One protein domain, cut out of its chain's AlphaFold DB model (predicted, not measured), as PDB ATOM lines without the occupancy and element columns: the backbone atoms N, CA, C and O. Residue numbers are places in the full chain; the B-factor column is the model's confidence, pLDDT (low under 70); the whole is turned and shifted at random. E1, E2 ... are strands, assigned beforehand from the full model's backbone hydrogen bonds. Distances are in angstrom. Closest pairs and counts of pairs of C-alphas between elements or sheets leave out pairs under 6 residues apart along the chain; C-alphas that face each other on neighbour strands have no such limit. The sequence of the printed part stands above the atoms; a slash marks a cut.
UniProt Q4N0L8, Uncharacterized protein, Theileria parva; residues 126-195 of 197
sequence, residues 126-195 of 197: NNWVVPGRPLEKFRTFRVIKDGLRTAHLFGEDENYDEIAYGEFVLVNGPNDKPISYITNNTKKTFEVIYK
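What this domain is: This is residues 126 to 195 of the 197 residues of an uncharacterized protein of Theileria parva (UniProt Q4N0L8). One twisted sheet of four strands, E1 E2 E5 E6, makes the body, and a small separate hairpin, E3 and E4, sits loosely by its E6 edge. Beyond the other edge, E1, a loop reaches out, and its residues 130 to 135 stick out free. The printed part has 70 residues with no named helix and six named strands, E1 to E6 along the chain; both sheets, of order E1 E2 E5 E6 and E3 E4, are antiparallel. The class is all strand, though the strands hold 31 of the 70 residues. The whole is only just compact, close to loose, with a radius of gyration of the C-alphas of 13.0 A, and spans 39 by 31 by 17 A.

How they stand to each other: Begin with the inner strands of the larger sheet, E2, residues 149 to 153, and E5, residues 178 to 184: they are antiparallel at 158 degrees, and N 152 and O 181 are 2.8 A apart, within hydrogen-bond range. On to one edge, E1, residues 142 to 146, forms a hairpin with E2, antiparallel at 162 degrees, with N 144 and O 151 at 2.9 A. At the other edge, E6, residues 189 to 194, forms a hairpin with E5 at 161 degrees; look for N 182 and O 191, 2.8 A apart. Across this sheet the strands' lines turn by 55 degrees. The third hairpin is E3, residues 162 to 165, and E4, residues 168 to 171, antiparallel at 171 degrees, with N 163 and O 170 at 2.8 A. Its closest C-alphas to E6 are those of Tyr 165 and Phe 190 from E3, and those of Phe 168 and Phe 190 from E4, 7.6 A in each case. E3 and E5 are near each other, while E1 is apart from both E3 and E4.

Where its parts are: Find C-alpha 178 at (8.431, 39.360, -76.856); from there E5, the longest strand by residues, runs 17.7 A to C-alpha 184. E6 runs 16.6 A and ends at C-alpha 194, (8.204, 37.256, -80.781). E1 starts at C-alpha 142, (10.505, 29.903, -67.183), and runs 13.8 A; E2 runs 12.7 A. The shorter E3 and E4 measure 10.2 A and 10.0 A.

The domain as a whole: The two C-alphas farthest apart are those of Gly 132 and Glu 167, 39.9 A. The printed part has no cut, and no link is long. Residues 126 to 141 form a long stretch with no named element. The mean pLDDT of the printed part is 85.6; look for values under 70 at residues 158 to 159 and 173 to 174.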
ATOM      1  N   ASN A 126      14.623  22.092 -67.923       95.06
ATOM      2  CA  ASN A 126      13.340  22.736 -68.133       95.06
ATOM      3  C   ASN A 126      12.591  22.794 -66.797       95.06
ATOM      4  O   ASN A 126      12.337  21.750 -66.201       95.06
ATOM      5  N   ASN A 127      12.211  23.992 -66.349       95.31
ATOM      6  CA  ASN A 127      11.438  24.181 -65.112       95.31
ATOM      7  C   ASN A 127       9.941  24.436 -65.350       95.31
ATOM      8  O   ASN A 127       9.228  24.836 -64.431       95.31
ATOM      9  N   TRP A 128       9.464  24.240 -66.580       95.62
ATOM     10  CA  TRP A 128       8.063  24.460 -66.925       95.62
ATOM     11  C   TRP A 128       7.211  23.191 -66.845       95.62
ATOM     12  O   TRP A 128       6.075  23.244 -66.381       95.62
ATOM     13  N   VAL A 129       7.744  22.039 -67.263       95.62
ATOM     14  CA  VAL A 129       6.961  20.795 -67.274       95.62
ATOM     15  C   VAL A 129       6.789  20.279 -65.855       95.62
ATOM     16  O   VAL A 129       7.768  20.046 -65.148       95.62
ATOM     17  N   VAL A 130       5.536  20.031 -65.486       94.75
ATOM     18  CA  VAL A 130       5.175  19.300 -64.274       94.75
ATOM     19  C   VAL A 130       4.824  17.859 -64.668       94.75
ATOM     20  O   VAL A 130       3.958  17.673 -65.529       94.75
ATOM     21  N   PRO A 131       5.470  16.835 -64.077       93.31
ATOM     22  CA  PRO A 131       5.173  15.439 -64.384       93.31
ATOM     23  C   PRO A 131       3.690  15.092 -64.216       93.31
ATOM     24  O   PRO A 131       3.039  15.522 -63.262       93.31
ATOM     25  N   GLY A 132       3.152  14.324 -65.159       93.75
ATOM     26  CA  GLY A 132       1.760  13.886 -65.199       93.75
ATOM     27  C   GLY A 132       0.743  14.979 -65.536       93.75
ATOM     28  O   GLY A 132      -0.453  14.691 -65.540       93.75
ATOM     29  N   ARG A 133       1.172  16.219 -65.814       95.38
ATOM     30  CA  ARG A 133       0.269  17.343 -66.104       95.38
ATOM     31  C   ARG A 133       0.458  17.899 -67.517       95.38
ATOM     32  O   ARG A 133       1.570  17.827 -68.053       95.38
ATOM     33  N   PRO A 134      -0.600  18.452 -68.134       95.88
ATOM     34  CA  PRO A 134      -0.471  19.290 -69.324       95.88
ATOM     35  C   PRO A 134       0.442  20.500 -69.084       95.88
ATOM     36  O   PRO A 134       0.748  20.843 -67.942       95.88
ATOM     37  N   LEU A 135       0.880  21.156 -70.162       96.12
ATOM     38  CA  LEU A 135       1.513  22.468 -70.030       96.12
ATOM     39  C   LEU A 135       0.471  23.488 -69.574       96.12
ATOM     40  O   LEU A 135      -0.605  23.590 -70.155       96.12
ATOM     41  N   GLU A 136       0.819  24.251 -68.546       94.94
ATOM     42  CA  GLU A 136      -0.024  25.306 -67.993       94.94
ATOM     43  C   GLU A 136       0.654  26.659 -68.171       94.94
ATOM     44  O   GLU A 136       1.889  26.761 -68.174       94.94
ATOM     45  N   LYS A 137      -0.164  27.704 -68.307       93.12
ATOM     46  CA  LYS A 137       0.335  29.073 -68.348       93.12
ATOM     47  C   LYS A 137       0.989  29.415 -67.017       93.12
ATOM     48  O   LYS A 137       0.668  28.849 -65.972       93.12
ATOM     49  N   PHE A 138       1.926  30.345 -67.060       91.94
ATOM     50  CA  PHE A 138       2.702  30.736 -65.900       91.94
ATOM     51  C   PHE A 138       2.779  32.254 -65.800       91.94
ATOM     52  O   PHE A 138       2.814  32.964 -66.802       91.94
ATOM     53  N   ARG A 139       2.799  32.744 -64.562       87.19
ATOM     54  CA  ARG A 139       2.819  34.179 -64.259       87.19
ATOM     55  C   ARG A 139       4.219  34.777 -64.321       87.19
ATOM     56  O   ARG A 139       4.392  35.877 -64.818       87.19
ATOM     57  N   THR A 140       5.203  34.021 -63.841       86.50
ATOM     58  CA  THR A 140       6.622  34.404 -63.745       86.50
ATOM     59  C   THR A 140       7.450  33.753 -64.845       86.50
ATOM     60  O   THR A 140       6.965  32.864 -65.528       86.50
ATOM     61  N   PHE A 141       8.731  34.080 -64.975       88.50
ATOM     62  CA  PHE A 141       9.575  33.467 -66.005       88.50
ATOM     63  C   PHE A 141       9.738  31.925 -65.918       88.50
ATOM     64  O   PHE A 141       9.636  31.289 -64.858       88.50
ATOM     65  N   ARG A 142      10.057  31.306 -67.062       94.62
ATOM     66  CA  ARG A 142      10.505  29.903 -67.183       94.62
ATOM     67  C   ARG A 142      11.811  29.810 -67.955       94.62
ATOM     68  O   ARG A 142      12.173  30.715 -68.695       94.62
ATOM     69  N   VAL A 143      12.536  28.714 -67.770       95.50
ATOM     70  CA  VAL A 143      13.838  28.489 -68.398       95.50
ATOM     71  C   VAL A 143      13.866  27.121 -69.060       95.50
ATOM     72  O   VAL A 143      13.544  26.111 -68.433       95.50
ATOM     73  N   ILE A 144      14.305  27.105 -70.317       96.56
ATOM     74  CA  ILE A 144      14.599  25.901 -71.096       96.56
ATOM     75  C   ILE A 144      16.066  25.969 -71.525       96.56
ATOM     76  O   ILE A 144      16.520  27.007 -72.003       96.56
ATOM     77  N   LYS A 145      16.813  24.874 -71.384       95.69
ATOM     78  CA  LYS A 145      18.221  24.784 -71.786       95.69
ATOM     79  C   LYS A 145      18.456  23.616 -72.738       95.69
ATOM     80  O   LYS A 145      18.103  22.485 -72.420       95.69
ATOM     81  N   ASP A 146      19.106  23.896 -73.862       93.50
ATOM     82  CA  ASP A 146      19.548  22.908 -74.854       93.50
ATOM     83  C   ASP A 146      21.029  23.136 -75.178       93.50
ATOM     84  O   ASP A 146      21.397  24.032 -75.951       93.50
ATOM     85  N   GLY A 147      21.906  22.370 -74.531       91.75
ATOM     86  CA  GLY A 147      23.349  22.544 -74.588       91.75
ATOM     87  C   GLY A 147      23.777  23.947 -74.155       91.75
ATOM     88  O   GLY A 147      23.728  24.311 -72.978       91.75
ATOM     89  N   LEU A 148      24.235  24.737 -75.128       91.00
ATOM     90  CA  LEU A 148      24.747  26.095 -74.921       91.00
ATOM     91  C   LEU A 148      23.678  27.186 -75.043       91.00
ATOM     92  O   LEU A 148      23.980  28.347 -74.769       91.00
ATOM     93  N   ARG A 149      22.462  26.839 -75.480       92.19
ATOM     94  CA  ARG A 149      21.350  27.784 -75.615       92.19
ATOM     95  C   ARG A 149      20.484  27.728 -74.368       92.19
ATOM     96  O   ARG A 149      20.105  26.641 -73.937       92.19
ATOM     97  N   THR A 150      20.144  28.894 -73.835       94.56
ATOM     98  CA  THR A 150      19.171  29.029 -72.747       94.56
ATOM     99  C   THR A 150      18.077  29.975 -73.201       94.56
ATOM    100  O   THR A 150      18.364  31.123 -73.526       94.56
ATOM    101  N   ALA A 151      16.844  29.487 -73.260       94.56
ATOM    102  CA  ALA A 151      15.669  30.304 -73.500       94.56
ATOM    103  C   ALA A 151      15.041  30.693 -72.161       94.56
ATOM    104  O   ALA A 151      14.766  29.833 -71.323       94.56
ATOM    105  N   HIS A 152      14.805  31.987 -71.991       93.00
ATOM    106  CA  HIS A 152      14.105  32.582 -70.864       93.00
ATOM    107  C   HIS A 152      12.732  33.016 -71.361       93.00
ATOM    108  O   HIS A 152      12.623  33.927 -72.178       93.00
ATOM    109  N   LEU A 153      11.704  32.292 -70.937       92.88
ATOM    110  CA  LEU A 153      10.329  32.488 -71.364       92.88
ATOM    111  C   LEU A 153       9.634  33.446 -70.410       92.88
ATOM    112  O   LEU A 153       9.790  33.346 -69.193       92.88
ATOM    113  N   PHE A 154       8.840  34.322 -70.996       90.75
ATOM    114  CA  PHE A 154       8.132  35.393 -70.326       90.75
ATOM    115  C   PHE A 154       6.733  34.957 -69.902       90.75
ATOM    116  O   PHE A 154       6.024  34.303 -70.668       90.75
ATOM    117  N   GLY A 155       6.382  35.252 -68.648       88.00
ATOM    118  CA  GLY A 155       5.082  34.916 -68.066       88.00
ATOM    119  C   GLY A 155       4.025  35.989 -68.320       88.00
ATOM    120  O   GLY A 155       4.331  37.061 -68.831       88.00
ATOM    121  N   GLU A 156       2.774  35.699 -67.960       85.38
ATOM    122  CA  GLU A 156       1.636  36.597 -68.227       85.38
ATOM    123  C   GLU A 156       1.697  37.934 -67.473       85.38
ATOM    124  O   GLU A 156       1.190  38.934 -67.976       85.38
ATOM    125  N   ASP A 157       2.307  37.956 -66.284       79.69
ATOM    126  CA  ASP A 157       2.303  39.134 -65.408       79.69
ATOM    127  C   ASP A 157       3.471  40.089 -65.693       79.69
ATOM    128  O   ASP A 157       3.575  41.147 -65.070       79.69
ATOM    129  N   GLU A 158       4.372  39.733 -66.608       69.06
ATOM    130  CA  GLU A 158       5.590  40.499 -66.815       69.06
ATOM    131  C   GLU A 158       5.500  41.399 -68.053       69.06
ATOM    132  O   GLU A 158       5.375  40.953 -69.195       69.06
ATOM    133  N   ASN A 159       5.573  42.707 -67.800       66.88
ATOM    134  CA  ASN A 159       5.780  43.721 -68.825       66.88
ATOM    135  C   ASN A 159       7.282  43.950 -68.967       66.88
ATOM    136  O   ASN A 159       7.941  44.399 -68.027       66.88
ATOM    137  N   TYR A 160       7.816  43.642 -70.144       72.56
ATOM    138  CA  TYR A 160       9.226  43.833 -70.454       72.56
ATOM    139  C   TYR A 160       9.370  45.034 -71.371       72.56
ATOM    140  O   TYR A 160       9.460  44.880 -72.585       72.56
ATOM    141  N   ASP A 161       9.391  46.231 -70.796       72.38
ATOM    142  CA  ASP A 161       9.749  47.431 -71.559       72.38
ATOM    143  C   ASP A 161      11.240  47.397 -71.944       72.38
ATOM    144  O   ASP A 161      11.643  47.917 -72.984       72.38
ATOM    145  N   GLU A 162      12.050  46.704 -71.137       78.62
ATOM    146  CA  GLU A 162      13.480  46.521 -71.342       78.62
ATOM    147  C   GLU A 162      13.917  45.091 -70.986       78.62
ATOM    148  O   GLU A 162      13.477  44.514 -69.990       78.62
ATOM    149  N   ILE A 163      14.812  44.516 -71.793       80.44
ATOM    150  CA  ILE A 163      15.485  43.247 -71.513       80.44
ATOM    151  C   ILE A 163      16.991  43.496 -71.525       80.44
ATOM    152  O   ILE A 163      17.559  43.835 -72.565       80.44
ATOM    153  N   ALA A 164      17.641  43.278 -70.381       77.00
ATOM    154  CA  ALA A 164      19.082  43.437 -70.229       77.00
ATOM    155  C   ALA A 164      19.789  42.085 -70.027       77.00
ATOM    156  O   ALA A 164      19.364  41.250 -69.227       77.00
ATOM    157  N   TYR A 165      20.903  41.874 -70.730       77.44
ATOM    158  CA  TYR A 165      21.787  40.723 -70.551       77.44
ATOM    159  C   TYR A 165      23.256  41.127 -70.715       77.44
ATOM    160  O   TYR A 165      23.750  41.322 -71.827       77.44
ATOM    161  N   GLY A 166      23.982  41.223 -69.599       78.62
ATOM    162  CA  GLY A 166      25.349  41.745 -69.605       78.62
ATOM    163  C   GLY A 166      25.365  43.201 -70.070       78.62
ATOM    164  O   GLY A 166      24.742  44.048 -69.444       78.62
ATOM    165  N   GLU A 167      26.063  43.478 -71.170       77.12
ATOM    166  CA  GLU A 167      26.126  44.811 -71.792       77.12
ATOM    167  C   GLU A 167      25.005  45.050 -72.819       77.12
ATOM    168  O   GLU A 167      24.861  46.157 -73.332       77.12
ATOM    169  N   PHE A 168      24.214  44.024 -73.148       75.94
ATOM    170  CA  PHE A 168      23.116  44.156 -74.099       75.94
ATOM    171  C   PHE A 168      21.871  44.671 -73.393       75.94
ATOM    172  O   PHE A 168      21.441  44.091 -72.400       75.94
ATOM    173  N   VAL A 169      21.272  45.713 -73.959       79.25
ATOM    174  CA  VAL A 169      19.982  46.256 -73.543       79.25
ATOM    175  C   VAL A 169      19.094  46.334 -74.775       79.25
ATOM    176  O   VAL A 169      19.459  46.972 -75.764       79.25
ATOM    177  N   LEU A 170      17.942  45.671 -74.729       77.94
ATOM    178  CA  LEU A 170      16.887  45.826 -75.720       77.94
ATOM    179  C   LEU A 170      15.723  46.576 -75.087       77.94
ATOM    180  O   LEU A 170      15.133  46.085 -74.130       77.94
ATOM    181  N   VAL A 171      15.374  47.722 -75.662       77.56
ATOM    182  CA  VAL A 171      14.153  48.462 -75.329       77.56
ATOM    183  C   VAL A 171      13.076  48.052 -76.328       77.56
ATOM    184  O   VAL A 171      13.276  48.193 -77.537       77.56
ATOM    185  N   ASN A 172      11.961  47.517 -75.838       74.31
ATOM    186  CA  ASN A 172      10.866  47.066 -76.689       74.31
ATOM    187  C   ASN A 172       9.969  48.245 -77.086       74.31
ATOM    188  O   ASN A 172       9.737  49.171 -76.307       74.31
ATOM    189  N   GLY A 173       9.453  48.219 -78.317       69.06
ATOM    190  CA  GLY A 173       8.419  49.157 -78.735       69.06
ATOM    191  C   GLY A 173       7.112  48.926 -77.961       69.06
ATOM    192  O   GLY A 173       6.858  47.815 -77.500       69.06
ATOM    193  N   PRO A 174       6.214  49.924 -77.875       67.06
ATOM    194  CA  PRO A 174       4.978  49.829 -77.084       67.06
ATOM    195  C   PRO A 174       4.023  48.701 -77.523       67.06
ATOM    196  O   PRO A 174       3.141  48.310 -76.760       67.06
ATOM    197  N   ASN A 175       4.189  48.173 -78.740       71.56
ATOM    198  CA  ASN A 175       3.392  47.069 -79.285       71.56
ATOM    199  C   ASN A 175       4.183  45.756 -79.424       71.56
ATOM    200  O   ASN A 175       3.603  44.734 -79.794       71.56
ATOM    201  N   ASP A 176       5.482  45.768 -79.126       76.25
ATOM    202  CA  ASP A 176       6.350  44.608 -79.272       76.25
ATOM    203  C   ASP A 176       6.328  43.814 -77.969       76.25
ATOM    204  O   ASP A 176       6.971  44.172 -76.986       76.25
ATOM    205  N   LYS A 177       5.555  42.726 -77.952       82.56
ATOM    206  CA  LYS A 177       5.501  41.805 -76.813       82.56
ATOM    207  C   LYS A 177       6.347  40.574 -77.114       82.56
ATOM    208  O   LYS A 177       5.848  39.640 -77.757       82.56
ATOM    209  N   PRO A 178       7.632  40.560 -76.720       88.56
ATOM    210  CA  PRO A 178       8.431  39.360 -76.856       88.56
ATOM    211  C   PRO A 178       7.863  38.258 -75.965       88.56
ATOM    212  O   PRO A 178       7.220  38.512 -74.951       88.56
ATOM    213  N   ILE A 179       8.109  37.014 -76.355       90.25
ATOM    214  CA  ILE A 179       7.633  35.826 -75.635       90.25
ATOM    215  C   ILE A 179       8.777  35.080 -74.946       90.25
ATOM    216  O   ILE A 179       8.562  34.290 -74.027       90.25
ATOM    217  N   SER A 180      10.007  35.326 -75.395       91.25
ATOM    218  CA  SER A 180      11.220  34.838 -74.755       91.25
ATOM    219  C   SER A 180      12.446  35.560 -75.296       91.25
ATOM    220  O   SER A 180      12.399  36.133 -76.386       91.25
ATOM    221  N   TYR A 181      13.574  35.415 -74.612       91.62
ATOM    222  CA  TYR A 181      14.891  35.671 -75.193       91.62
ATOM    223  C   TYR A 181      15.809  34.462 -75.033       91.62
ATOM    224  O   TYR A 181      15.640  33.637 -74.133       91.62
ATOM    225  N   ILE A 182      16.792  34.356 -75.922       91.12
ATOM    226  CA  ILE A 182      17.764  33.273 -75.971       91.12
ATOM    227  C   ILE A 182      19.151  33.845 -75.725       91.12
ATOM    228  O   ILE A 182      19.588  34.779 -76.397       91.12
ATOM    229  N   THR A 183      19.870  33.227 -74.798       90.62
ATOM    230  CA  THR A 183      21.280  33.505 -74.542       90.62
ATOM    231  C   THR A 183      22.137  32.344 -75.031       90.62
ATOM    232  O   THR A 183      21.757  31.169 -74.951       90.62
ATOM    233  N   ASN A 184      23.313  32.671 -75.569       86.00
ATOM    234  CA  ASN A 184      24.351  31.695 -75.884       86.00
ATOM    235  C   ASN A 184      25.655  32.090 -75.192       86.00
ATOM    236  O   ASN A 184      26.304  33.064 -75.578       86.00
ATOM    237  N   ASN A 185      26.053  31.312 -74.188       73.00
ATOM    238  CA  ASN A 185      27.148  31.689 -73.294       73.00
ATOM    239  C   ASN A 185      28.529  31.689 -73.963       73.00
ATOM    240  O   ASN A 185      29.414  32.404 -73.503       73.00
ATOM    241  N   THR A 186      28.734  30.932 -75.046       74.38
ATOM    242  CA  THR A 186      30.033  30.913 -75.742       74.38
ATOM    243  C   THR A 186      30.136  32.006 -76.791       74.38
ATOM    244  O   THR A 186      31.184  32.630 -76.927       74.38
ATOM    245  N   LYS A 187      29.048  32.265 -77.523       72.31
ATOM    246  CA  LYS A 187      29.029  33.290 -78.575       72.31
ATOM    247  C   LYS A 187      28.689  34.686 -78.057       72.31
ATOM    248  O   LYS A 187      28.788  35.635 -78.826       72.31
ATOM    249  N   LYS A 188      28.268  34.803 -76.790       74.19
ATOM    250  CA  LYS A 188      27.714  36.029 -76.191       74.19
ATOM    251  C   LYS A 188      26.625  36.655 -77.072       74.19
ATOM    252  O   LYS A 188      26.578  37.866 -77.243       74.19
ATOM    253  N   THR A 189      25.776  35.819 -77.666       77.69
ATOM    254  CA  THR A 189      24.660  36.296 -78.489       77.69
ATOM    255  C   THR A 189      23.391  36.380 -77.663       77.69
ATOM    256  O   THR A 189      23.155  35.541 -76.787       77.69
ATOM    257  N   PHE A 190      22.572  37.360 -78.019       83.12
ATOM    258  CA  PHE A 190      21.269  37.641 -77.448       83.12
ATOM    259  C   PHE A 190      20.257  37.730 -78.597       83.12
ATOM    260  O   PHE A 190      20.466  38.482 -79.548       83.12
ATOM    261  N   GLU A 191      19.206  36.917 -78.544       87.94
ATOM    262  CA  GLU A 191      18.131  36.883 -79.542       87.94
ATOM    263  C   GLU A 191      16.788  37.013 -78.830       87.94
ATOM    264  O   GLU A 191      16.558  36.339 -77.828       87.94
ATOM    265  N   VAL A 192      15.895  37.849 -79.352       88.56
ATOM    266  CA  VAL A 192      14.546  38.023 -78.804       88.56
ATOM    267  C   VAL A 192      13.532  37.417 -79.752       88.56
ATOM    268  O   VAL A 192      13.572  37.637 -80.961       88.56
ATOM    269  N   ILE A 193      12.637  36.620 -79.182       89.69
ATOM    270  CA  ILE A 193      11.637  35.856 -79.909       89.69
ATOM    271  C   ILE A 193      10.279  36.502 -79.680       89.69
ATOM    272  O   ILE A 193       9.882  36.757 -78.542       89.69
ATOM    273  N   TYR A 194       9.552  36.703 -80.772       88.88
ATOM    274  CA  TYR A 194       8.204  37.256 -80.781       88.88
ATOM    275  C   TYR A 194       7.184  36.197 -81.190       88.88
ATOM    276  O   TYR A 194       7.517  35.211 -81.860       88.88
ATOM    277  N   LYS A 195       5.926  36.428 -80.805       88.69
ATOM    278  CA  LYS A 195       4.792  35.638 -81.285       88.69
ATOM    279  C   LYS A 195       4.679  35.799 -82.807       88.69
ATOM    280  O   LYS A 195       4.686  36.909 -83.330       88.69
TER     281      LYS A 195